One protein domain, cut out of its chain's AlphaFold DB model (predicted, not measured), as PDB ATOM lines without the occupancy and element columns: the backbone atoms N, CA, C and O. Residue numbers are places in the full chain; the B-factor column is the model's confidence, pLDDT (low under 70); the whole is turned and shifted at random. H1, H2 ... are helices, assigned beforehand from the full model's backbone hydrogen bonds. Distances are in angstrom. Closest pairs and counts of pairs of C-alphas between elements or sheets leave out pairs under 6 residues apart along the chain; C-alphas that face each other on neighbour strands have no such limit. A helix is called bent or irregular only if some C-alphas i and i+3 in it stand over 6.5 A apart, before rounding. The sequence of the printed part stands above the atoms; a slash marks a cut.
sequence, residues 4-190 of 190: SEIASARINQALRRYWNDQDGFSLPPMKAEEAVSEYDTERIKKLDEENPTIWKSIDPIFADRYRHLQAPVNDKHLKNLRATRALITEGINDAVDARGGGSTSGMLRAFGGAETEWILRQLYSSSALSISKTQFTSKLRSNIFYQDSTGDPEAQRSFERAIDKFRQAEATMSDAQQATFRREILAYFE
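AT A GLANCE: This is residues 4 to 190 of the 190 residues of an uncharacterized protein of Verrucomicrobia bacterium (UniProt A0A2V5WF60). The bent helix H6 runs through the middle of a group of helices: the longest helix, H4, packs on one side of it with H1 and H2 beyond, while H5 and H9 pack on the other side with H7 and H8 beyond. H3 sits at a far corner, touching no helix. The printed part has 187 residues with nine named helices, H1 to H9 in chain order, and no named strand; its class is all helix. It is compact, with a radius of gyration of the C-alphas of 16.8 A and spans of 46 by 42 by 26 A.

IN THESE COORDINATES: H4, residues 55 to 77, measures 32.2 A from C-alpha 55 at (223.979, 215.725, 177.724); it has a kink of 30 degrees near residue 70 and is only just irregular, with C-alphas 69 and 72 6.6 A apart. H6, residues 103 to 124, was assigned as one helix by its hydrogen bonds, but is bent, with C-alphas 110 and 113 7.5 A apart; its arms are H6a, residues 103 to 110, and H6b, residues 113 to 124. H5 is residues 81 to 99, 26.7 A; H8 is 153 to 170, 25.8 A; H9 is 175 to 189, ending at C-alpha 189 at (208.674, 226.413, 180.663). H1 is residues 4 to 18, H2 29 to 37, H3 41 to 50 and H7 133 to 144.

HOW THE PARTS SIT: H4 and H6b touch at a shallow tilt of 31 degrees, the closest C-alphas being those of Arg 67 and Ala 114, 4.5 A. H1 touches residues 58 to 66 of H4 alone, closest at the C-alphas of Ala 7 and Phe 62, 5.3 A. H9 touches H6b, closest at the C-alphas of Leu 123 and Gln 177, 5.1 A. H5 touches H8, opposite ways, closest at the C-alphas of Gly 91 and Ala 162, 4.1 A. H7, H8 and H9 form an up and down bundle, each running against the one before. Every O i to N i+4 pair is within hydrogen-bond range except in H4, 14 of 19, H6b, 6 of 8, and H9, 10 of 11.

THE WHOLE: The two C-alphas farthest apart, of Glu 50 and Asp 175, are 48.9 A apart. The printed part has no cut, and no link is long. The pLDDT is under 70 at residues 38 to 41, 126 to 129 and 146 to 151.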
ATOM      1  N   SER A   4     234.342 218.758 178.886       82.06
ATOM      2  CA  SER A   4     234.588 220.201 178.862       82.06
ATOM      3  C   SER A   4     235.072 220.709 177.501       82.06
ATOM      4  O   SER A   4     234.748 221.837 177.134       82.06
ATOM      5  N   GLU A   5     235.819 219.910 176.735       84.75
ATOM      6  CA  GLU A   5     236.260 220.268 175.381       84.75
ATOM      7  C   GLU A   5     235.085 220.248 174.404       84.75
ATOM      8  O   GLU A   5     234.964 221.159 173.587       84.75
ATOM      9  N   ILE A   6     234.174 219.280 174.545       84.56
ATOM     10  CA  ILE A   6     232.940 219.226 173.751       84.56
ATOM     11  C   ILE A   6     232.094 220.469 174.039       84.56
ATOM     12  O   ILE A   6     231.774 221.218 173.120       84.56
ATOM     13  N   ALA A   7     231.821 220.769 175.313       86.56
ATOM     14  CA  ALA A   7     231.097 221.983 175.690       86.56
ATOM     15  C   ALA A   7     231.802 223.270 175.203       86.56
ATOM     16  O   ALA A   7     231.143 224.214 174.767       86.56
ATOM     17  N   SER A   8     233.144 223.302 175.215       87.94
ATOM     18  CA  SER A   8     233.939 224.425 174.685       87.94
ATOM     19  C   SER A   8     233.750 224.614 173.184       87.94
ATOM     20  O   SER A   8     233.541 225.732 172.720       87.94
ATOM     21  N   ALA A   9     233.838 223.531 172.413       88.69
ATOM     22  CA  ALA A   9     233.650 223.581 170.971       88.69
ATOM     23  C   ALA A   9     232.243 224.086 170.629       88.69
ATOM     24  O   ALA A   9     232.088 224.968 169.783       88.69
ATOM     25  N   ARG A  10     231.240 223.599 171.366       90.00
ATOM     26  CA  ARG A  10     229.838 223.966 171.176       90.00
ATOM     27  C   ARG A  10     229.574 225.435 171.494       90.00
ATOM     28  O   ARG A  10     229.011 226.137 170.657       90.00
ATOM     29  N   ILE A  11     230.046 225.947 172.636       93.50
ATOM     30  CA  ILE A  11     229.868 227.374 172.957       93.50
ATOM     31  C   ILE A  11     230.616 228.272 171.964       93.50
ATOM     32  O   ILE A  11     230.095 229.307 171.565       93.50
ATOM     33  N   ASN A  12     231.795 227.861 171.487       91.75
ATOM     34  CA  ASN A  12     232.534 228.611 170.469       91.75
ATOM     35  C   ASN A  12     231.776 228.663 169.139       91.75
ATOM     36  O   ASN A  12     231.812 229.674 168.438       91.75
ATOM     37  N   GLN A  13     231.078 227.586 168.782       91.69
ATOM     38  CA  GLN A  13     230.221 227.571 167.607       91.69
ATOM     39  C   GLN A  13     228.978 228.446 167.792       91.69
ATOM     40  O   GLN A  13     228.636 229.190 166.872       91.69
ATOM     41  N   ALA A  14     228.347 228.404 168.970       93.50
ATOM     42  CA  ALA A  14     227.240 229.293 169.308       93.50
ATOM     43  C   ALA A  14     227.674 230.764 169.224       93.50
ATOM     44  O   ALA A  14     226.984 231.567 168.604       93.50
ATOM     45  N   LEU A  15     228.858 231.100 169.751       93.31
ATOM     46  CA  LEU A  15     229.444 232.436 169.643       93.31
ATOM     47  C   LEU A  15     229.600 232.863 168.179       93.31
ATOM     48  O   LEU A  15     229.104 233.903 167.774       93.31
ATOM     49  N   ARG A  16     230.213 232.037 167.330       92.88
ATOM     50  CA  ARG A  16     230.424 232.399 165.915       92.88
ATOM     51  C   ARG A  16     229.137 232.695 165.138       92.88
ATOM     52  O   ARG A  16     229.204 233.381 164.126       92.88
ATOM     53  N   ARG A  17     228.006 232.121 165.550       92.38
ATOM     54  CA  ARG A  17     226.744 232.162 164.793       92.38
ATOM     55  C   ARG A  17     225.711 233.106 165.381       92.38
ATOM     56  O   ARG A  17     224.952 233.710 164.633       92.38
ATOM     57  N   TYR A  18     225.662 233.181 166.705       94.50
ATOM     58  CA  TYR A  18     224.571 233.806 167.440       94.50
ATOM     59  C   TYR A  18     225.055 234.903 168.381       94.50
ATOM     60  O   TYR A  18     224.230 235.478 169.074       94.50
ATOM     61  N   TRP A  19     226.352 235.206 168.448       94.94
ATOM     62  CA  TRP A  19     226.859 236.300 169.272       94.94
ATOM     63  C   TRP A  19     227.101 237.561 168.455       94.94
ATOM     64  O   TRP A  19     227.658 237.512 167.357       94.94
ATOM     65  N   ASN A  20     226.752 238.701 169.041       92.75
ATOM     66  CA  ASN A  20     227.277 239.994 168.643       92.75
ATOM     67  C   ASN A  20     227.824 240.738 169.878       92.75
ATOM     68  O   ASN A  20     227.361 240.530 170.997       92.75
ATOM     69  N   ASP A  21     228.800 241.623 169.680       87.69
ATOM     70  CA  ASP A  21     229.495 242.285 170.796       87.69
ATOM     71  C   ASP A  21     228.668 243.371 171.510       87.69
ATOM     72  O   ASP A  21     229.083 243.867 172.560       87.69
ATOM     73  N   GLN A  22     227.517 243.760 170.951       88.50
ATOM     74  CA  GLN A  22     226.658 244.815 171.497       88.50
ATOM     75  C   GLN A  22     225.599 244.261 172.462       88.50
ATOM     76  O   GLN A  22     225.457 244.768 173.575       88.50
ATOM     77  N   ASP A  23     224.908 243.198 172.055       89.25
ATOM     78  CA  ASP A  23     223.734 242.618 172.721       89.25
ATOM     79  C   ASP A  23     223.968 241.176 173.202       89.25
ATOM     80  O   ASP A  23     223.099 240.571 173.839       89.25
ATOM     81  N   GLY A  24     225.122 240.592 172.879       94.00
ATOM     82  CA  GLY A  24     225.462 239.215 173.209       94.00
ATOM     83  C   GLY A  24     224.737 238.193 172.332       94.00
ATOM     84  O   GLY A  24     224.648 238.355 171.113       94.00
ATOM     85  N   PHE A  25     224.245 237.112 172.939       95.75
ATOM     86  CA  PHE A  25     223.589 236.015 172.224       95.75
ATOM     87  C   PHE A  25     222.238 236.422 171.622       95.75
ATOM     88  O   PHE A  25     221.448 237.105 172.257       95.75
ATOM     89  N   SER A  26     221.916 235.938 170.422       94.44
ATOM     90  CA  SER A  26     220.647 236.168 169.719       94.44
ATOM     91  C   SER A  26     219.621 235.046 169.915       94.44
ATOM     92  O   SER A  26     218.514 235.138 169.387       94.44
ATOM     93  N   LEU A  27     219.986 233.984 170.635       94.94
ATOM     94  CA  LEU A  27     219.134 232.841 170.958       94.94
ATOM     95  C   LEU A  27     219.165 232.554 172.467       94.94
ATOM     96  O   LEU A  27     220.222 232.739 173.088       94.94
ATOM     97  N   PRO A  28     218.054 232.048 173.042       95.75
ATOM     98  CA  PRO A  28     218.061 231.520 174.399       95.75
ATOM     99  C   PRO A  28     219.006 230.316 174.486       95.75
ATOM    100  O   PRO A  28     219.224 229.626 173.483       95.75
ATOM    101  N   PRO A  29     219.577 230.041 175.664       96.62
ATOM    102  CA  PRO A  29     220.679 229.104 175.820       96.62
ATOM    103  C   PRO A  29     220.333 227.672 175.397       96.62
ATOM    104  O   PRO A  29     221.146 227.063 174.710       96.62
ATOM    105  N   MET A  30     219.138 227.155 175.713       94.62
ATOM    106  CA  MET A  30     218.737 225.805 175.273       94.62
ATOM    107  C   MET A  30     218.626 225.711 173.745       94.62
ATOM    108  O   MET A  30     219.145 224.773 173.153       94.62
ATOM    109  N   LYS A  31     218.052 226.726 173.082       94.31
ATOM    110  CA  LYS A  31     217.974 226.756 171.608       94.31
ATOM    111  C   LYS A  31     219.336 226.970 170.954       94.31
ATOM    112  O   LYS A  31     219.573 226.481 169.857       94.31
ATOM    113  N   ALA A  32     220.229 227.721 171.597       94.00
ATOM    114  CA  ALA A  32     221.598 227.885 171.124       94.00
ATOM    115  C   ALA A  32     222.384 226.566 171.211       94.00
ATOM    116  O   ALA A  32     223.188 226.285 170.326       94.00
ATOM    117  N   GLU A  33     222.149 225.772 172.258       92.19
ATOM    118  CA  GLU A  33     222.712 224.428 172.417       92.19
ATOM    119  C   GLU A  33     222.165 223.488 171.329       92.19
ATOM    120  O   GLU A  33     222.938 222.962 170.526       92.19
ATOM    121  N   GLU A  34     220.840 223.401 171.199       89.25
ATOM    122  CA  GLU A  34     220.154 222.571 170.203       89.25
ATOM    123  C   GLU A  34     220.614 222.896 168.774       89.25
ATOM    124  O   GLU A  34     221.069 222.018 168.036       89.25
ATOM    125  N   ALA A  35     220.621 224.180 168.405       87.31
ATOM    126  CA  ALA A  35     221.027 224.615 167.075       87.31
ATOM    127  C   ALA A  35     222.493 224.293 166.757       87.31
ATOM    128  O   ALA A  35     222.859 224.210 165.589       87.31
ATOM    129  N   VAL A  36     223.358 224.123 167.761       85.88
ATOM    130  CA  VAL A  36     224.747 223.687 167.562       85.88
ATOM    131  C   VAL A  36     224.851 222.162 167.454       85.88
ATOM    132  O   VAL A  36     225.676 221.684 166.671       85.88
ATOM    133  N   SER A  37     224.007 221.395 168.158       71.44
ATOM    134  CA  SER A  37     223.903 219.925 168.010       71.44
ATOM    135  C   SER A  37     223.663 219.498 166.570       71.44
ATOM    136  O   SER A  37     224.320 218.577 166.087       71.44
ATOM    137  N   GLU A  38     222.790 220.207 165.861       65.75
ATOM    138  CA  GLU A  38     222.398 219.873 164.489       65.75
ATOM    139  C   GLU A  38     223.535 219.985 163.454       65.75
ATOM    140  O   GLU A  38     223.442 219.419 162.365       65.75
ATOM    141  N   TYR A  39     224.642 220.664 163.773       62.06
ATOM    142  CA  TYR A  39     225.775 220.822 162.851       62.06
ATOM    143  C   TYR A  39     226.900 219.797 163.036       62.06
ATOM    144  O   TYR A  39     227.730 219.673 162.138       62.06
ATOM    145  N   ASP A  40     226.945 219.072 164.156       67.06
ATOM    146  CA  ASP A  40     227.973 218.052 164.448       67.06
ATOM    147  C   ASP A  40     227.354 216.640 164.488       67.06
ATOM    148  O   ASP A  40     227.720 215.777 165.283       67.06
ATOM    149  N   THR A  41     226.354 216.412 163.635       66.81
ATOM    150  CA  THR A  41     225.388 215.306 163.746       66.81
ATOM    151  C   THR A  41     226.010 213.919 163.833       66.81
ATOM    152  O   THR A  41     225.590 213.139 164.676       66.81
ATOM    153  N   GLU A  42     227.017 213.586 163.030       74.88
ATOM    154  CA  GLU A  42     227.584 212.227 163.038       74.88
ATOM    155  C   GLU A  42     228.410 211.925 164.294       74.88
ATOM    156  O   GLU A  42     228.334 210.836 164.865       74.88
ATOM    157  N   ARG A  43     229.169 212.905 164.783       70.56
ATOM    158  CA  ARG A  43     229.959 212.746 166.006       70.56
ATOM    159  C   ARG A  43     229.075 212.757 167.251       70.56
ATOM    160  O   ARG A  43     229.325 212.000 168.186       70.56
ATOM    161  N   ILE A  44     228.063 213.620 167.247       70.81
ATOM    162  CA  ILE A  44     227.055 213.771 168.297       70.81
ATOM    163  C   ILE A  44     226.228 212.495 168.429       70.81
ATOM    164  O   ILE A  44     226.132 211.970 169.532       70.81
ATOM    165  N   LYS A  45     225.716 211.950 167.316       73.00
ATOM    166  CA  LYS A  45     224.974 210.679 167.302       73.00
ATOM    167  C   LYS A  45     225.791 209.554 167.914       73.00
ATOM    168  O   LYS A  45     225.310 208.875 168.807       73.00
ATOM    169  N   LYS A  46     227.054 209.410 167.503       80.31
ATOM    170  CA  LYS A  46     227.931 208.376 168.056       80.31
ATOM    171  C   LYS A  46     228.154 208.544 169.563       80.31
ATOM    172  O   LYS A  46     228.133 207.567 170.300       80.31
ATOM    173  N   LEU A  47     228.360 209.778 170.030       76.19
ATOM    174  CA  LEU A  47     228.510 210.068 171.460       76.19
ATOM    175  C   LEU A  47     227.231 209.786 172.260       76.19
ATOM    176  O   LEU A  47     227.325 209.340 173.400       76.19
ATOM    177  N   ASP A  48     226.065 210.046 171.672       79.19
ATOM    178  CA  ASP A  48     224.759 209.800 172.281       79.19
ATOM    179  C   ASP A  48     224.424 208.299 172.331       79.19
ATOM    180  O   ASP A  48     223.996 207.791 173.365       79.19
ATOM    181  N   GLU A  49     224.728 207.560 171.259       83.38
ATOM    182  CA  GLU A  49     224.604 206.097 171.193       83.38
ATOM    183  C   GLU A  49     225.514 205.396 172.214       83.38
ATOM    184  O   GLU A  49     225.099 204.442 172.872       83.38
ATOM    185  N   GLU A  50     226.753 205.873 172.375       84.69
ATOM    186  CA  GLU A  50     227.724 205.316 173.325       84.69
ATOM    187  C   GLU A  50     227.446 205.747 174.780       84.69
ATOM    188  O   GLU A  50     227.814 205.034 175.717       84.69
ATOM    189  N   ASN A  51     226.804 206.903 174.991       84.06
ATOM    190  CA  ASN A  51     226.453 207.417 176.313       84.06
ATOM    191  C   ASN A  51     225.153 208.251 176.283       84.06
ATOM    192  O   ASN A  51     225.212 209.483 176.243       84.06
ATOM    193  N   PRO A  52     223.983 207.610 176.473       79.44
ATOM    194  CA  PRO A  52     222.669 208.273 176.443       79.44
ATOM    195  C   PRO A  52     222.443 209.344 177.523       79.44
ATOM    196  O   PRO A  52     221.387 209.969 177.594       79.44
ATOM    197  N   THR A  53     223.399 209.530 178.439       83.62
ATOM    198  CA  THR A  53     223.334 210.531 179.514       83.62
ATOM    199  C   THR A  53     224.372 211.636 179.362       83.62
ATOM    200  O   THR A  53     224.493 212.481 180.252       83.62
ATOM    201  N   ILE A  54     225.111 211.662 178.249       84.12
ATOM    202  CA  ILE A  54     226.221 212.592 178.038       84.12
ATOM    203  C   ILE A  54     225.781 214.060 178.142       84.12
ATOM    204  O   ILE A  54     226.484 214.867 178.755       84.12
ATOM    205  N   TRP A  55     224.574 214.382 177.668       85.38
ATOM    206  CA  TRP A  55     223.979 215.725 177.724       85.38
ATOM    207  C   TRP A  55     223.791 216.235 179.146       85.38
ATOM    208  O   TRP A  55     224.152 217.368 179.443       85.38
ATOM    209  N   LYS A  56     223.438 215.357 180.094       86.75
ATOM    210  CA  LYS A  56     223.352 215.724 181.522       86.75
ATOM    211  C   LYS A  56     224.680 216.228 182.096       86.75
ATOM    212  O   LYS A  56     224.685 216.865 183.145       86.75
ATOM    213  N   SER A  57     225.796 215.929 181.429       88.44
ATOM    214  CA  SER A  57     227.129 216.401 181.807       88.44
ATOM    215  C   SER A  57     227.631 217.561 180.944       88.44
ATOM    216  O   SER A  57     228.409 218.380 181.431       88.44
ATOM    217  N   ILE A  58     227.220 217.642 179.674       88.81
ATOM    218  CA  ILE A  58     227.618 218.715 178.749       88.81
ATOM    219  C   ILE A  58     226.798 219.983 179.001       88.81
ATOM    220  O   ILE A  58     227.383 221.064 179.110       88.81
ATOM    221  N   ASP A  59     225.481 219.852 179.148       91.38
ATOM    222  CA  ASP A  59     224.532 220.961 179.273       91.38
ATOM    223  C   ASP A  59     224.882 221.921 180.413       91.38
ATOM    224  O   ASP A  59     224.947 223.127 180.159       91.38
ATOM    225  N   PRO A  60     225.215 221.458 181.642       94.38
ATOM    226  CA  PRO A  60     225.584 222.375 182.718       94.38
ATOM    227  C   PRO A  60     226.843 223.190 182.389       94.38
ATOM    228  O   PRO A  60     226.939 224.356 182.763       94.38
ATOM    229  N   ILE A  61     227.807 222.604 181.667       94.88
ATOM    230  CA  ILE A  61     229.050 223.289 181.283       94.88
ATOM    231  C   ILE A  61     228.765 224.320 180.187       94.88
ATOM    232  O   ILE A  61     229.315 225.423 180.219       94.88
ATOM    233  N   PHE A  62     227.919 223.977 179.214       95.12
ATOM    234  CA  PHE A  62     227.496 224.910 178.172       95.12
ATOM    235  C   PHE A  62     226.726 226.092 178.776       95.12
ATOM    236  O   PHE A  62     227.081 227.245 178.522       95.12
ATOM    237  N   ALA A  63     225.731 225.813 179.622       97.00
ATOM    238  CA  ALA A  63     224.915 226.817 180.296       97.00
ATOM    239  C   ALA A  63     225.767 227.754 181.165       97.00
ATOM    240  O   ALA A  63     225.638 228.977 181.083       97.00
ATOM    241  N   ASP A  64     226.700 227.207 181.948       97.44
ATOM    242  CA  ASP A  64     227.594 228.019 182.770       97.44
ATOM    243  C   ASP A  64     228.441 228.982 181.925       97.44
ATOM    244  O   ASP A  64     228.569 230.162 182.255       97.44
ATOM    245  N   ARG A  65     228.968 228.523 180.787       96.94
ATOM    246  CA  ARG A  65     229.752 229.373 179.879       96.94
ATOM    247  C   ARG A  65     228.901 230.435 179.202       96.94
ATOM    248  O   ARG A  65     229.330 231.584 179.139       96.94
ATOM    249  N   TYR A  66     227.702 230.076 178.743       97.88
ATOM    250  CA  TYR A  66     226.736 231.033 178.206       97.88
ATOM    251  C   TYR A  66     226.492 232.165 179.212       97.88
ATOM    252  O   TYR A  66     226.639 233.340 178.875       97.88
ATOM    253  N   ARG A  67     226.204 231.812 180.473       97.38
ATOM    254  CA  ARG A  67     225.988 232.771 181.564       97.38
ATOM    255  C   ARG A  67     227.183 233.705 181.751       97.38
ATOM    256  O   ARG A  67     227.003 234.918 181.800       97.38
ATOM    257  N   HIS A  68     228.397 233.158 181.841       97.12
ATOM    258  CA  HIS A  68     229.614 233.952 182.052       97.12
ATOM    259  C   HIS A  68     229.915 234.923 180.904       97.12
ATOM    260  O   HIS A  68     230.500 235.979 181.140       97.12
ATOM    261  N   LEU A  69     229.514 234.584 179.679       97.06
ATOM    262  CA  LEU A  69     229.673 235.446 178.512       97.06
ATOM    263  C   LEU A  69     228.605 236.548 178.471       97.06
ATOM    264  O   LEU A  69     228.932 237.704 178.216       97.06
ATOM    265  N   GLN A  70     227.343 236.213 178.755       96.75
ATOM    266  CA  GLN A  70     226.225 237.154 178.655       96.75
ATOM    267  C   GLN A  70     226.149 238.134 179.840       96.75
ATOM    268  O   GLN A  70     225.812 239.304 179.643       96.75
ATOM    269  N   ALA A  71     226.485 237.702 181.061       95.44
ATOM    270  CA  ALA A  71     226.334 238.529 182.262       95.44
ATOM    271  C   ALA A  71     227.075 239.884 182.185       95.44
ATOM    272  O   ALA A  71     226.443 240.905 182.465       95.44
ATOM    273  N   PRO A  72     228.342 239.967 181.721       94.62
ATOM    274  CA  PRO A  72     229.033 241.246 181.554       94.62
ATOM    275  C   PRO A  72     228.397 242.177 180.516       94.62
ATOM    276  O   PRO A  72     228.556 243.391 180.614       94.62
ATOM    277  N   VAL A  73     227.711 241.639 179.502       94.50
ATOM    278  CA  VAL A  73     226.970 242.453 178.523       94.50
ATOM    279  C   VAL A  73     225.721 243.027 179.181       94.50
ATOM    280  O   VAL A  73     225.486 244.231 179.115       94.50
ATOM    281  N   ASN A  74     224.970 242.194 179.902       94.25
ATOM    282  CA  ASN A  74     223.782 242.629 180.636       94.25
ATOM    283  C   ASN A  74     224.107 243.692 181.697       94.25
ATOM    284  O   ASN A  74     223.389 244.685 181.806       94.25
ATOM    285  N   ASP A  75     225.209 243.524 182.432       92.88
ATOM    286  CA  ASP A  75     225.646 244.459 183.475       92.88
ATOM    287  C   ASP A  75     226.034 245.849 182.917       92.88
ATOM    288  O   ASP A  75     226.024 246.831 183.660       92.88
ATOM    289  N   LYS A  76     226.343 245.969 181.615       90.81
ATOM    290  CA  LYS A  76     226.559 247.272 180.949       90.81
ATOM    291  C   LYS A  76     225.248 247.996 180.640       90.81
ATOM    292  O   LYS A  76     225.209 249.224 180.695       90.81
ATOM    293  N   HIS A  77     224.198 247.249 180.300       87.12
ATOM    294  CA  HIS A  77     222.918 247.795 179.834       87.12
ATOM    295  C   HIS A  77     221.916 248.044 180.962       87.12
ATOM    296  O   HIS A  77     221.093 248.954 180.875       87.12
ATOM    297  N   LEU A  78     221.985 247.268 182.043       84.06
ATOM    298  CA  LEU A  78     221.056 247.353 183.166       84.06
ATOM    299  C   LEU A  78     221.808 247.623 184.473       84.06
ATOM    300  O   LEU A  78     222.808 246.986 184.794       84.06
ATOM    301  N   LYS A  79     221.301 248.569 185.267       79.56
ATOM    302  CA  LYS A  79     221.889 248.930 186.565       79.56
ATOM    303  C   LYS A  79     221.338 248.036 187.679       79.56
ATOM    304  O   LYS A  79     220.172 247.662 187.653       79.56
ATOM    305  N   ASN A  80     222.157 247.770 188.700       72.81
ATOM    306  CA  ASN A  80     221.756 247.105 189.952       72.81
ATOM    307  C   ASN A  80     221.143 245.696 189.792       72.81
ATOM    308  O   ASN A  80     220.287 245.291 190.575       72.81
ATOM    309  N   LEU A  81     221.625 244.910 188.825       85.81
ATOM    310  CA  LEU A  81     221.045 243.608 188.477       85.81
ATOM    311  C   LEU A  81     221.199 242.497 189.515       85.81
ATOM    312  O   LEU A  81     220.497 241.496 189.426       85.81
ATOM    313  N   ARG A  82     222.110 242.618 190.487       89.50
ATOM    314  CA  ARG A  82     222.473 241.490 191.363       89.50
ATOM    315  C   ARG A  82     221.269 240.892 192.101       89.50
ATOM    316  O   ARG A  82     221.134 239.672 192.129       89.50
ATOM    317  N   ALA A  83     220.413 241.734 192.682       90.75
ATOM    318  CA  ALA A  83     219.231 241.274 193.410       90.75
ATOM    319  C   ALA A  83     218.175 240.688 192.459       90.75
ATOM    320  O   ALA A  83     217.674 239.594 192.696       90.75
ATOM    321  N   THR A  84     217.901 241.368 191.342       93.56
ATOM    322  CA  THR A  84     216.943 240.908 190.326       93.56
ATOM    323  C   THR A  84     217.366 239.567 189.722       93.56
ATOM    324  O   THR A  84     216.559 238.648 189.648       93.56
ATOM    325  N   ARG A  85     218.644 239.403 189.374       95.94
ATOM    326  CA  ARG A  85     219.232 238.152 188.872       95.94
ATOM    327  C   ARG A  85     219.037 236.993 189.850       95.94
ATOM    328  O   ARG A  85     218.631 235.912 189.429       95.94
ATOM    329  N   ALA A  86     219.288 237.223 191.142       96.06
ATOM    330  CA  ALA A  86     219.085 236.211 192.178       96.06
ATOM    331  C   ALA A  86     217.607 235.801 192.278       96.06
ATOM    332  O   ALA A  86     217.306 234.614 192.226       96.06
ATOM    333  N   LEU A  87     216.690 236.774 192.309       97.38
ATOM    334  CA  LEU A  87     215.247 236.515 192.349       97.38
ATOM    335  C   LEU A  87     214.768 235.705 191.137       97.38
ATOM    336  O   LEU A  87     214.008 234.755 191.302       97.38
ATOM    337  N   ILE A  88     215.226 236.041 189.927       97.56
ATOM    338  CA  ILE A  88     214.861 235.304 188.707       97.56
ATOM    339  C   ILE A  88     215.402 233.872 188.761       97.56
ATOM    340  O   ILE A  88     214.639 232.929 188.565       97.56
ATOM    341  N   THR A  89     216.691 233.704 189.081       97.62
ATOM    342  CA  THR A  89     217.329 232.377 189.159       97.62
ATOM    343  C   THR A  89     216.629 231.495 190.192       97.62
ATOM    344  O   THR A  89     216.308 230.339 189.922       97.62
ATOM    345  N   GLU A  90     216.371 232.032 191.384       97.88
ATOM    346  CA  GLU A  90     215.694 231.298 192.447       97.88
ATOM    347  C   GLU A  90     214.231 230.999 192.104       97.88
ATOM    348  O   GLU A  90     213.747 229.926 192.448       97.88
ATOM    349  N   GLY A  91     213.537 231.916 191.425       98.19
ATOM    350  CA  GLY A  91     212.168 231.693 190.970       98.19
ATOM    351  C   GLY A  91     212.090 230.585 189.921       98.19
ATOM    352  O   GLY A  91     211.207 229.736 189.994       98.19
ATOM    353  N   ILE A  92     213.049 230.535 188.987       97.94
ATOM    354  CA  ILE A  92     213.178 229.429 188.029       97.94
ATOM    355  C   ILE A  92     213.414 228.111 188.770       97.94
ATOM    356  O   ILE A  92     212.732 227.132 188.485       97.94
ATOM    357  N   ASN A  93     214.334 228.078 189.737       96.62
ATOM    358  CA  ASN A  93     214.620 226.858 190.494       96.62
ATOM    359  C   ASN A  93     213.394 226.354 191.266       96.62
ATOM    360  O   ASN A  93     213.076 225.173 191.171       96.62
ATOM    361  N   ASP A  94     212.670 227.243 191.949       97.25
ATOM    362  CA  ASP A  94     211.429 226.896 192.649       97.25
ATOM    363  C   ASP A  94     210.336 226.400 191.683       97.25
ATOM    364  O   ASP A  94     209.598 225.467 191.998       97.25
ATOM    365  N   ALA A  95     210.235 226.991 190.489       96.00
ATOM    366  CA  ALA A  95     209.312 226.540 189.449       96.00
ATOM    367  C   ALA A  95     209.686 225.149 188.906       96.00
ATOM    368  O   ALA A  95     208.809 224.322 188.658       96.00
ATOM    369  N   VAL A  96     210.983 224.861 188.765       94.81
ATOM    370  CA  VAL A  96     211.481 223.524 188.417       94.81
ATOM    371  C   VAL A  96     211.210 222.524 189.544       94.81
ATOM    372  O   VAL A  96     210.808 221.400 189.257       94.81
ATOM    373  N   ASP A  97     211.380 222.915 190.810       93.00
ATOM    374  CA  ASP A  97     211.031 222.075 191.965       93.00
ATOM    375  C   ASP A  97     209.532 221.758 192.003       93.00
ATOM    376  O   ASP A  97     209.150 220.608 192.213       93.00
ATOM    377  N   ALA A  98     208.682 222.740 191.695       92.62
ATOM    378  CA  ALA A  98     207.238 222.548 191.583       92.62
ATOM    379  C   ALA A  98     206.835 221.591 190.450       92.62
ATOM    380  O   ALA A  98     205.849 220.869 190.575       92.62
ATOM    381  N   ARG A  99     207.596 221.570 189.347       90.56
ATOM    382  CA  ARG A  99     207.384 220.635 188.230       90.56
ATOM    383  C   ARG A  99     207.704 219.187 188.621       90.56
ATOM    384  O   ARG A  99     207.192 218.258 188.003       90.56
ATOM    385  N   GLY A 100     208.549 218.992 189.633       86.06
ATOM    386  CA  GLY A 100     209.000 217.684 190.092       86.06
ATOM    387  C   GLY A 100     210.202 217.141 189.314       86.06
ATOM    388  O   GLY A 100     210.825 217.826 188.503       86.06
ATOM    389  N   GLY A 101     210.570 215.890 189.595       81.69
ATOM    390  CA  GLY A 101     211.733 215.233 188.994       81.69
ATOM    391  C   GLY A 101     211.515 214.792 187.542       81.69
ATOM    392  O   GLY A 101     210.393 214.597 187.089       81.69
ATOM    393  N   GLY A 102     212.607 214.592 186.804       85.00
ATOM    394  CA  GLY A 102     212.566 214.089 185.429       85.00
ATOM    395  C   GLY A 102     213.718 214.614 184.581       85.00
ATOM    396  O   GLY A 102     214.460 215.501 185.004       85.00
ATOM    397  N   SER A 103     213.871 214.070 183.370       83.00
ATOM    398  CA  SER A 103     214.934 214.512 182.454       83.00
ATOM    399  C   SER A 103     214.764 215.984 182.065       83.00
ATOM    400  O   SER A 103     215.724 216.746 182.139       83.00
ATOM    401  N   THR A 104     213.532 216.409 181.759       88.00
ATOM    402  CA  THR A 104     213.208 217.811 181.447       88.00
ATOM    403  C   THR A 104     213.508 218.740 182.618       88.00
ATOM    404  O   THR A 104     214.170 219.752 182.431       88.00
ATOM    405  N   SER A 105     213.100 218.390 183.841       89.75
ATOM    406  CA  SER A 105     213.397 219.202 185.029       89.75
ATOM    407  C   SER A 105     214.898 219.284 185.317       89.75
ATOM    408  O   SER A 105     215.388 220.333 185.727       89.75
ATOM    409  N   GLY A 106     215.650 218.208 185.058       89.81
ATOM    410  CA  GLY A 106     217.111 218.218 185.141       89.81
ATOM    411  C   GLY A 106     217.749 219.201 184.154       89.81
ATOM    412  O   GLY A 106     218.615 219.981 184.547       89.81
ATOM    413  N   MET A 107     217.273 219.212 182.908       91.81
ATOM    414  CA  MET A 107     217.713 220.158 181.877       91.81
ATOM    415  C   MET A 107     217.347 221.605 182.245       91.81
ATOM    416  O   MET A 107     218.224 222.464 182.297       91.81
ATOM    417  N   LEU A 108     216.089 221.868 182.617       94.69
ATOM    418  CA  LEU A 108     215.639 223.196 183.057       94.69
ATOM    419  C   LEU A 108     216.421 223.698 184.282       94.69
ATOM    420  O   LEU A 108     216.680 224.891 184.425       94.69
ATOM    421  N   ARG A 109     216.840 222.801 185.178       94.56
ATOM    422  CA  ARG A 109     217.709 223.174 186.299       94.56
ATOM    423  C   ARG A 109     219.113 223.546 185.833       94.56
ATOM    424  O   ARG A 109     219.653 224.547 186.298       94.56
ATOM    425  N   ALA A 110     219.700 222.766 184.926       94.75
ATOM    426  CA  ALA A 110     221.038 223.029 184.394       94.75
ATOM    427  C   ALA A 110     221.119 224.394 183.691       94.75
ATOM    428  O   ALA A 110     222.102 225.118 183.851       94.75
ATOM    429  N   PHE A 111     220.063 224.769 182.966       97.06
ATOM    430  CA  PHE A 111     220.017 226.004 182.189       97.06
ATOM    431  C   PHE A 111     219.508 227.234 182.943       97.06
ATOM    432  O   PHE A 111     219.741 228.344 182.468       97.06
ATOM    433  N   GLY A 112     218.899 227.103 184.128       97.00
ATOM    434  CA  GLY A 112     218.200 228.220 184.786       97.00
ATOM    435  C   GLY A 112     219.054 229.473 185.029       97.00
ATOM    436  O   GLY A 112     218.574 230.603 184.902       97.00
ATOM    437  N   GLY A 113     220.351 229.301 185.309       97.25
ATOM    438  CA  GLY A 113     221.284 230.423 185.440       97.25
ATOM    439  C   GLY A 113     221.609 231.113 184.108       97.25
ATOM    440  O   GLY A 113     221.735 232.333 184.069       97.25
ATOM    441  N   ALA A 114     221.732 230.354 183.019       97.94
ATOM    442  CA  ALA A 114     221.933 230.899 181.676       97.94
ATOM    443  C   ALA A 114     220.659 231.575 181.158       97.94
ATOM    444  O   ALA A 114     220.724 232.658 180.577       97.94
ATOM    445  N   GLU A 115     219.506 230.966 181.432       98.06
ATOM    446  CA  GLU A 115     218.202 231.501 181.061       98.06
ATOM    447  C   GLU A 115     217.937 232.833 181.755       98.06
ATOM    448  O   GLU A 115     217.447 233.772 181.140       98.06
ATOM    449  N   THR A 116     218.345 232.965 183.018       98.00
ATOM    450  CA  THR A 116     218.279 234.247 183.724       98.00
ATOM    451  C   THR A 116     218.998 235.354 182.947       98.00
ATOM    452  O   THR A 116     218.457 236.449 182.808       98.00
ATOM    453  N   GLU A 117     220.184 235.092 182.387       97.75
ATOM    454  CA  GLU A 117     220.886 236.095 181.575       97.75
ATOM    455  C   GLU A 117     220.207 236.354 180.231       97.75
ATOM    456  O   GLU A 117     220.222 237.491 179.756       97.75
ATOM    457  N   TRP A 118     219.583 235.342 179.627       97.12
ATOM    458  CA  TRP A 118     218.761 235.544 178.437       97.12
ATOM    459  C   TRP A 118     217.555 236.442 178.734       97.12
ATOM    460  O   TRP A 118     217.334 237.429 178.036       97.12
ATOM    461  N   ILE A 119     216.819 236.171 179.811       95.62
ATOM    462  CA  ILE A 119     215.676 236.980 180.238       95.62
ATOM    463  C   ILE A 119     216.113 238.427 180.482       95.62
ATOM    464  O   ILE A 119     215.489 239.349 179.961       95.62
ATOM    465  N   LEU A 120     217.210 238.635 181.222       94.94
ATOM    466  CA  LEU A 120     217.764 239.967 181.487       94.94
ATOM    467  C   LEU A 120     218.150 240.699 180.197       94.94
ATOM    468  O   LEU A 120     217.879 241.894 180.082       94.94
ATOM    469  N   ARG A 121     218.709 239.987 179.212       93.75
ATOM    470  CA  ARG A 121     218.985 240.540 177.882       93.75
ATOM    471  C   ARG A 121     217.720 241.106 177.238       93.75
ATOM    472  O   ARG A 121     217.718 242.236 176.754       93.75
ATOM    473  N   GLN A 122     216.629 240.342 177.261       93.06
ATOM    474  CA  GLN A 122     215.379 240.751 176.618       93.06
ATOM    475  C   GLN A 122     214.789 242.031 177.222       93.06
ATOM    476  O   GLN A 122     214.124 242.792 176.518       93.06
ATOM    477  N   LEU A 123     215.059 242.316 178.501       90.81
ATOM    478  CA  LEU A 123     214.518 243.498 179.175       90.81
ATOM    479  C   LEU A 123     215.007 244.816 178.558       90.81
ATOM    480  O   LEU A 123     214.252 245.789 178.560       90.81
ATOM    481  N   TYR A 124     216.223 244.888 178.009       84.50
ATOM    482  CA  TYR A 124     216.702 246.106 177.337       84.50
ATOM    483  C   TYR A 124     216.501 246.101 175.817       84.50
ATOM    484  O   TYR A 124     216.551 247.165 175.210       84.50
ATOM    485  N   SER A 125     216.182 244.956 175.205       74.88
ATOM    486  CA  SER A 125     215.797 244.870 173.786       74.88
ATOM    487  C   SER A 125     214.277 244.978 173.556       74.88
ATOM    488  O   SER A 125     213.789 244.640 172.480       74.88
ATOM    489  N   SER A 126     213.521 245.378 174.586       65.56
ATOM    490  CA  SER A 126     212.069 245.183 174.724       65.56
ATOM    491  C   SER A 126     211.220 245.684 173.543       65.56
ATOM    492  O   SER A 126     211.178 246.878 173.251       65.56
ATOM    493  N   SER A 127     210.418 244.777 172.969       58.38
ATOM    494  CA  SER A 127     209.317 245.088 172.038       58.38
ATOM    495  C   SER A 127     208.073 244.197 172.247       58.38
ATOM    496  O   SER A 127     207.317 243.948 171.306       58.38
ATOM    497  N   ALA A 128     207.883 243.624 173.441       59.72
ATOM    498  CA  ALA A 128     206.917 242.542 173.641       59.72
ATOM    499  C   ALA A 128     205.445 243.002 173.719       59.72
ATOM    500  O   ALA A 128     205.120 244.065 174.246       59.72
ATOM    501  N   LEU A 129     204.547 242.129 173.245       64.50
ATOM    502  CA  LEU A 129     203.103 242.210 173.484       64.50
ATOM    503  C   LEU A 129     202.786 241.959 174.970       64.50
ATOM    504  O   LEU A 129     203.445 241.160 175.634       64.50
ATOM    505  N   SER A 130     201.757 242.634 175.485       70.62
ATOM    506  CA  SER A 130     201.398 242.615 176.909       70.62
ATOM    507  C   SER A 130     200.869 241.252 177.376       70.62
ATOM    508  O   SER A 130     199.884 240.745 176.840       70.62
ATOM    509  N   ILE A 131     201.488 240.689 178.423       81.12
ATOM    510  CA  ILE A 131     200.952 239.566 179.209       81.12
ATOM    511  C   ILE A 131     200.567 240.093 180.592       81.12
ATOM    512  O   ILE A 131     201.402 240.616 181.342       81.12
ATOM    513  N   SER A 132     199.288 239.948 180.944       84.12
ATOM    514  CA  SER A 132     198.789 240.335 182.267       84.12
ATOM    515  C   SER A 132     199.279 239.382 183.365       84.12
ATOM    516  O   SER A 132     199.541 238.206 183.115       84.12
ATOM    517  N   LYS A 133     199.342 239.867 184.613       85.88
ATOM    518  CA  LYS A 133     199.739 239.061 185.787       85.88
ATOM    519  C   LYS A 133     198.878 237.804 185.952       85.88
ATOM    520  O   LYS A 133     199.405 236.720 186.172       85.88
ATOM    521  N   THR A 134     197.561 237.935 185.787       85.81
ATOM    522  CA  THR A 134     196.619 236.813 185.921       85.81
ATOM    523  C   THR A 134     196.845 235.750 184.849       85.81
ATOM    524  O   THR A 134     196.867 234.559 185.153       85.81
ATOM    525  N   GLN A 135     197.062 236.169 183.597       90.00
ATOM    526  CA  GLN A 135     197.384 235.240 182.511       90.00
ATOM    527  C   GLN A 135     198.737 234.569 182.733       90.00
ATOM    528  O   GLN A 135     198.849 233.372 182.493       90.00
ATOM    529  N   PHE A 136     199.734 235.314 183.215       93.56
ATOM    530  CA  PHE A 136     201.055 234.781 183.521       93.56
ATOM    531  C   PHE A 136     200.993 233.658 184.560       93.56
ATOM    532  O   PHE A 136     201.401 232.540 184.258       93.56
ATOM    533  N   THR A 137     200.420 233.909 185.742       93.75
ATOM    534  CA  THR A 137     200.333 232.887 186.799       93.75
ATOM    535  C   THR A 137     199.538 231.665 186.342       93.75
ATOM    536  O   THR A 137     199.952 230.541 186.611       93.75
ATOM    537  N   SER A 138     198.414 231.869 185.646       92.44
ATOM    538  CA  SER A 138     197.575 230.767 185.160       92.44
ATOM    539  C   SER A 138     198.307 229.900 184.129       92.44
ATOM    540  O   SER A 138     198.394 228.687 184.300       92.44
ATOM    541  N   LYS A 139     198.918 230.518 183.107       93.44
ATOM    542  CA  LYS A 139     199.683 229.797 182.078       93.44
ATOM    543  C   LYS A 139     200.898 229.085 182.656       93.44
ATOM    544  O   LYS A 139     201.104 227.914 182.368       93.44
ATOM    545  N   LEU A 140     201.666 229.760 183.512       94.19
ATOM    546  CA  LEU A 140     202.841 229.154 184.129       94.19
ATOM    547  C   LEU A 140     202.448 227.940 184.979       94.19
ATOM    548  O   LEU A 140     203.117 226.914 184.931       94.19
ATOM    549  N   ARG A 141     201.329 228.026 185.711       93.06
ATOM    550  CA  ARG A 141     200.777 226.891 186.458       93.06
ATOM    551  C   ARG A 141     200.461 225.717 185.533       93.06
ATOM    552  O   ARG A 141     200.843 224.600 185.856       93.06
ATOM    553  N   SER A 142     199.804 225.960 184.398       90.81
ATOM    554  CA  SER A 142     199.511 224.915 183.406       90.81
ATOM    555  C   SER A 142     200.771 224.293 182.797       90.81
ATOM    556  O   SER A 142     200.793 223.089 182.570       90.81
ATOM    557  N   ASN A 143     201.825 225.083 182.577       90.69
ATOM    558  CA  ASN A 143     203.093 224.584 182.035       90.69
ATOM    559  C   ASN A 143     203.886 223.758 183.063       90.69
ATOM    560  O   ASN A 143     204.608 222.834 182.696       90.69
ATOM    561  N   ILE A 144     203.768 224.088 184.353       90.62
ATOM    562  CA  ILE A 144     204.473 223.396 185.441       90.62
ATOM    563  C   ILE A 144     203.740 222.123 185.867       90.62
ATOM    564  O   ILE A 144     204.364 221.074 185.998       90.62
ATOM    565  N   PHE A 145     202.423 222.191 186.060       88.25
ATOM    566  CA  PHE A 145     201.616 221.055 186.497       88.25
ATOM    567  C   PHE A 145     200.886 220.445 185.301       88.25
ATOM    568  O   PHE A 145     199.760 220.831 184.981       88.25
ATOM    569  N   TYR A 146     201.514 219.469 184.645       67.88
ATOM    570  CA  TYR A 146     200.822 218.666 183.640       67.88
ATOM    571  C   TYR A 146     199.772 217.772 184.328       67.88
ATOM    572  O   TYR A 146     200.042 217.226 185.402       67.88
ATOM    573  N   GLN A 147     198.579 217.701 183.722       53.53
ATOM    574  CA  GLN A 147     197.409 216.860 184.048       53.53
ATOM    575  C   GLN A 147     197.555 215.987 185.320       53.53
ATOM    576  O   GLN A 147     198.140 214.912 185.265       53.53
ATOM    577  N   ASP A 148     196.984 216.459 186.439       51.88
ATOM    578  CA  ASP A 148     196.783 215.766 187.737       51.88
ATOM    579  C   ASP A 148     197.887 215.818 188.817       51.88
ATOM    580  O   ASP A 148     197.736 215.229 189.888       51.88
ATOM    581  N   SER A 149     198.931 216.635 188.658       52.72
ATOM    582  CA  SER A 149     199.981 216.793 189.695       52.72
ATOM    583  C   SER A 149     199.648 217.794 190.822       52.72
ATOM    584  O   SER A 149     200.517 218.188 191.596       52.72
ATOM    585  N   THR A 150     198.398 218.254 190.944       58.38
ATOM    586  CA  THR A 150     198.030 219.333 191.885       58.38
ATOM    587  C   THR A 150     197.949 218.904 193.352       58.38
ATOM    588  O   THR A 150     197.747 219.762 194.211       58.38
ATOM    589  N   GLY A 151     198.086 217.606 193.638       64.19
ATOM    590  CA  GLY A 151     197.900 217.027 194.969       64.19
ATOM    591  C   GLY A 151     199.105 217.097 195.910       64.19
ATOM    592  O   GLY A 151     198.919 216.842 197.095       64.19
ATOM    593  N   ASP A 152     200.309 217.433 195.429       84.12
ATOM    594  CA  ASP A 152     201.507 217.547 196.275       84.12
ATOM    595  C   ASP A 152     201.598 218.941 196.932       84.12
ATOM    596  O   ASP A 152     201.824 219.939 196.234       84.12
ATOM    597  N   PRO A 153     201.459 219.050 198.271       88.38
ATOM    598  CA  PRO A 153     201.548 220.328 198.966       88.38
ATOM    599  C   PRO A 153     202.908 221.018 198.819       88.38
ATOM    600  O   PRO A 153     202.952 222.247 198.819       88.38
ATOM    601  N   GLU A 154     204.017 220.280 198.707       90.38
ATOM    602  CA  GLU A 154     205.338 220.908 198.574       90.38
ATOM    603  C   GLU A 154     205.560 221.460 197.166       90.38
ATOM    604  O   GLU A 154     206.127 222.546 197.008       90.38
ATOM    605  N   ALA A 155     205.037 220.780 196.147       90.94
ATOM    606  CA  ALA A 155     205.038 221.296 194.786       90.94
ATOM    607  C   ALA A 155     204.220 222.599 194.680       90.94
ATOM    608  O   ALA A 155     204.673 223.571 194.072       90.94
ATOM    609  N   GLN A 156     203.061 222.675 195.353       91.75
ATOM    610  CA  GLN A 156     202.269 223.912 195.431       91.75
ATOM    611  C   GLN A 156     203.028 225.047 196.125       91.75
ATOM    612  O   GLN A 156     203.091 226.154 195.588       91.75
ATOM    613  N   ARG A 157     203.659 224.779 197.277       94.06
ATOM    614  CA  ARG A 157     204.478 225.783 197.979       94.06
ATOM    615  C   ARG A 157     205.649 226.257 197.126       94.06
ATOM    616  O   ARG A 157     205.935 227.448 197.103       94.06
ATOM    617  N   SER A 158     206.323 225.345 196.427       95.12
ATOM    618  CA  SER A 158     207.418 225.690 195.516       95.12
ATOM    619  C   SER A 158     206.927 226.621 194.408       95.12
ATOM    620  O   SER A 158     207.528 227.665 194.171       95.12
ATOM    621  N   PHE A 159     205.770 226.329 193.810       95.56
ATOM    622  CA  PHE A 159     205.170 227.203 192.804       95.56
ATOM    623  C   PHE A 159     204.830 228.592 193.364       95.56
ATOM    624  O   PHE A 159     205.103 229.604 192.722       95.56
ATOM    625  N   GLU A 160     204.263 228.668 194.568       96.12
ATOM    626  CA  GLU A 160     203.961 229.946 195.225       96.12
ATOM    627  C   GLU A 160     205.231 230.770 195.488       96.12
ATOM    628  O   GLU A 160     205.267 231.954 195.142       96.12
ATOM    629  N   ARG A 161     206.304 230.140 195.989       97.81
ATOM    630  CA  ARG A 161     207.612 230.797 196.164       97.81
ATOM    631  C   ARG A 161     208.175 231.311 194.836       97.81
ATOM    632  O   ARG A 161     208.673 232.439 194.791       97.81
ATOM    633  N   ALA A 162     208.036 230.540 193.754       97.69
ATOM    634  CA  ALA A 162     208.439 230.970 192.416       97.69
ATOM    635  C   ALA A 162     207.691 232.240 191.980       97.69
ATOM    636  O   ALA A 162     208.313 233.224 191.576       97.69
ATOM    637  N   ILE A 163     206.359 232.256 192.121       97.56
ATOM    638  CA  ILE A 163     205.524 233.417 191.779       97.56
ATOM    639  C   ILE A 163     205.907 234.648 192.601       97.56
ATOM    640  O   ILE A 163     205.993 235.748 192.047       97.56
ATOM    641  N   ASP A 164     206.161 234.491 193.898       98.00
ATOM    642  CA  ASP A 164     206.552 235.612 194.752       98.00
ATOM    643  C   ASP A 164     207.930 236.171 194.383       98.00
ATOM    644  O   ASP A 164     208.111 237.392 194.377       98.00
ATOM    645  N   LYS A 165     208.889 235.319 194.006       98.25
ATOM    646  CA  LYS A 165     210.206 235.752 193.511       98.25
ATOM    647  C   LYS A 165     210.103 236.480 192.176       98.25
ATOM    648  O   LYS A 165     210.680 237.556 192.022       98.25
ATOM    649  N   PHE A 166     209.306 235.962 191.244       97.50
ATOM    650  CA  PHE A 166     209.033 236.635 189.975       97.50
ATOM    651  C   PHE A 166     208.345 237.988 190.183       97.50
ATOM    652  O   PHE A 166     208.748 238.975 189.574       97.50
ATOM    653  N   ARG A 167     207.383 238.085 191.109       96.25
ATOM    654  CA  ARG A 167     206.737 239.359 191.466       96.25
ATOM    655  C   ARG A 167     207.727 240.365 192.059       96.25
ATOM    656  O   ARG A 167     207.660 241.548 191.729       96.25
ATOM    657  N   GLN A 168     208.633 239.915 192.925       96.25
ATOM    658  CA  GLN A 168     209.680 240.769 193.494       96.25
ATOM    659  C   GLN A 168     210.665 241.249 192.421       96.25
ATOM    660  O   GLN A 168     211.044 242.419 192.431       96.25
ATOM    661  N   ALA A 169     211.034 240.391 191.464       95.12
ATOM    662  CA  ALA A 169     211.869 240.786 190.333       95.12
ATOM    663  C   ALA A 169     211.163 241.840 189.459       95.12
ATOM    664  O   ALA A 169     211.746 242.885 189.166       95.12
ATOM    665  N   GLU A 170     209.891 241.615 189.110       93.19
ATOM    666  CA  GLU A 170     209.067 242.546 188.323       93.19
ATOM    667  C   GLU A 170     208.948 243.936 188.947       93.19
ATOM    668  O   GLU A 170     208.900 244.927 188.221       93.19
ATOM    669  N   ALA A 171     208.920 244.033 190.278       92.56
ATOM    670  CA  ALA A 171     208.813 245.312 190.978       92.56
ATOM    671  C   ALA A 171     210.002 246.255 190.702       92.56
ATOM    672  O   ALA A 171     209.905 247.455 190.948       92.56
ATOM    673  N   THR A 172     211.110 245.726 190.175       90.19
ATOM    674  CA  THR A 172     212.297 246.501 189.776       90.19
ATOM    675  C   THR A 172     212.272 246.955 188.311       90.19
ATOM    676  O   THR A 172     213.194 247.633 187.863       90.19
ATOM    677  N   MET A 173     211.233 246.585 187.558       90.19
ATOM    678  CA  MET A 173     211.147 246.726 186.105       90.19
ATOM    679  C   MET A 173     210.041 247.708 185.694       90.19
ATOM    680  O   MET A 173     208.994 247.791 186.338       90.19
ATOM    681  N   SER A 174     210.234 248.400 184.568       89.00
ATOM    682  CA  SER A 174     209.154 249.158 183.910       89.00
ATOM    683  C   SER A 174     208.042 248.232 183.396       89.00
ATOM    684  O   SER A 174     208.264 247.040 183.196       89.00
ATOM    685  N   ASP A 175     206.856 248.767 183.102       87.12
ATOM    686  CA  ASP A 175     205.718 247.956 182.637       87.12
ATOM    687  C   ASP A 175     206.020 247.157 181.354       87.12
ATOM    688  O   ASP A 175     205.654 245.984 181.244       87.12
ATOM    689  N   ALA A 176     206.747 247.756 180.404       86.69
ATOM    690  CA  ALA A 176     207.169 247.081 179.173       86.69
ATOM    691  C   ALA A 176     208.155 245.931 179.452       86.69
ATOM    692  O   ALA A 176     208.076 244.859 178.846       86.69
ATOM    693  N   GLN A 177     209.058 246.133 180.413       90.56
ATOM    694  CA  GLN A 177     209.993 245.105 180.858       90.56
ATOM    695  C   GLN A 177     209.279 243.986 181.609       90.56
ATOM    696  O   GLN A 177     209.587 242.828 181.370       90.56
ATOM    697  N   GLN A 178     208.288 244.294 182.450       91.88
ATOM    698  CA  GLN A 178     207.485 243.274 183.127       91.88
ATOM    699  C   GLN A 178     206.733 242.388 182.126       91.88
ATOM    700  O   GLN A 178     206.679 241.173 182.296       91.88
ATOM    701  N   ALA A 179     206.162 242.966 181.063       89.88
ATOM    702  CA  ALA A 179     205.508 242.183 180.013       89.88
ATOM    703  C   ALA A 179     206.498 241.247 179.296       89.88
ATOM    704  O   ALA A 179     206.208 240.063 179.116       89.88
ATOM    705  N   THR A 180     207.679 241.765 178.949       91.81
ATOM    706  CA  THR A 180     208.762 240.980 178.340       91.81
ATOM    707  C   THR A 180     209.239 239.873 179.281       91.81
ATOM    708  O   THR A 180     209.325 238.719 178.878       91.81
ATOM    709  N   PHE A 181     209.452 240.193 180.555       94.19
ATOM    710  CA  PHE A 181     209.851 239.254 181.598       94.19
ATOM    711  C   PHE A 181     208.888 238.067 181.707       94.19
ATOM    712  O   PHE A 181     209.312 236.916 181.625       94.19
ATOM    713  N   ARG A 182     207.578 238.334 181.810       94.62
ATOM    714  CA  ARG A 182     206.542 237.286 181.860       94.62
ATOM    715  C   ARG A 182     206.577 236.391 180.629       94.62
ATOM    716  O   ARG A 182     206.425 235.181 180.762       94.62
ATOM    717  N   ARG A 183     206.756 236.978 179.439       93.19
ATOM    718  CA  ARG A 183     206.836 236.233 178.175       93.19
ATOM    719  C   ARG A 183     208.007 235.263 178.186       93.19
ATOM    720  O   ARG A 183     207.804 234.098 177.872       93.19
ATOM    721  N   GLU A 184     209.195 235.735 178.549       95.00
ATOM    722  CA  GLU A 184     210.393 234.891 178.536       95.00
ATOM    723  C   GLU A 184     210.331 233.785 179.589       95.00
ATOM    724  O   GLU A 184     210.681 232.650 179.289       95.00
ATOM    725  N   ILE A 185     209.801 234.066 180.786       96.06
ATOM    726  CA  ILE A 185     209.579 233.011 181.783       96.06
ATOM    727  C   ILE A 185     208.622 231.945 181.242       96.06
ATOM    728  O   ILE A 185     208.899 230.761 181.388       96.06
ATOM    729  N   LEU A 186     207.509 232.329 180.602       94.81
ATOM    730  CA  LEU A 186     206.602 231.341 180.008       94.81
ATOM    731  C   LEU A 186     207.293 230.536 178.907       94.81
ATOM    732  O   LEU A 186     207.230 229.313 178.952       94.81
ATOM    733  N   ALA A 187     207.995 231.206 177.990       93.62
ATOM    734  CA  ALA A 187     208.695 230.564 176.881       93.62
ATOM    735  C   ALA A 187     209.764 229.555 177.337       93.62
ATOM    736  O   ALA A 187     210.063 228.622 176.601       93.62
ATOM    737  N   TYR A 188     210.332 229.730 178.532       95.62
ATOM    738  CA  TYR A 188     211.283 228.781 179.104       95.62
ATOM    739  C   TYR A 188     210.639 227.478 179.601       95.62
ATOM    740  O   TYR A 188     211.282 226.430 179.603       95.62
ATOM    741  N   PHE A 189     209.387 227.546 180.063       93.62
ATOM    742  CA  PHE A 189     208.674 226.413 180.663       93.62
ATOM    743  C   PHE A 189     207.645 225.749 179.730       93.62
ATOM    744  O   PHE A 189     207.075 224.726 180.124       93.62
ATOM    745  N   GLU A 190     207.380 226.339 178.557       89.69
ATOM    746  CA  GLU A 190     206.608 225.746 177.446       89.69
ATOM    747  C   GLU A 190     207.355 224.564 176.811       89.69
ATOM    748  O   GLU A 190     206.711 223.500 176.662       89.69
TER     749      GLU A 190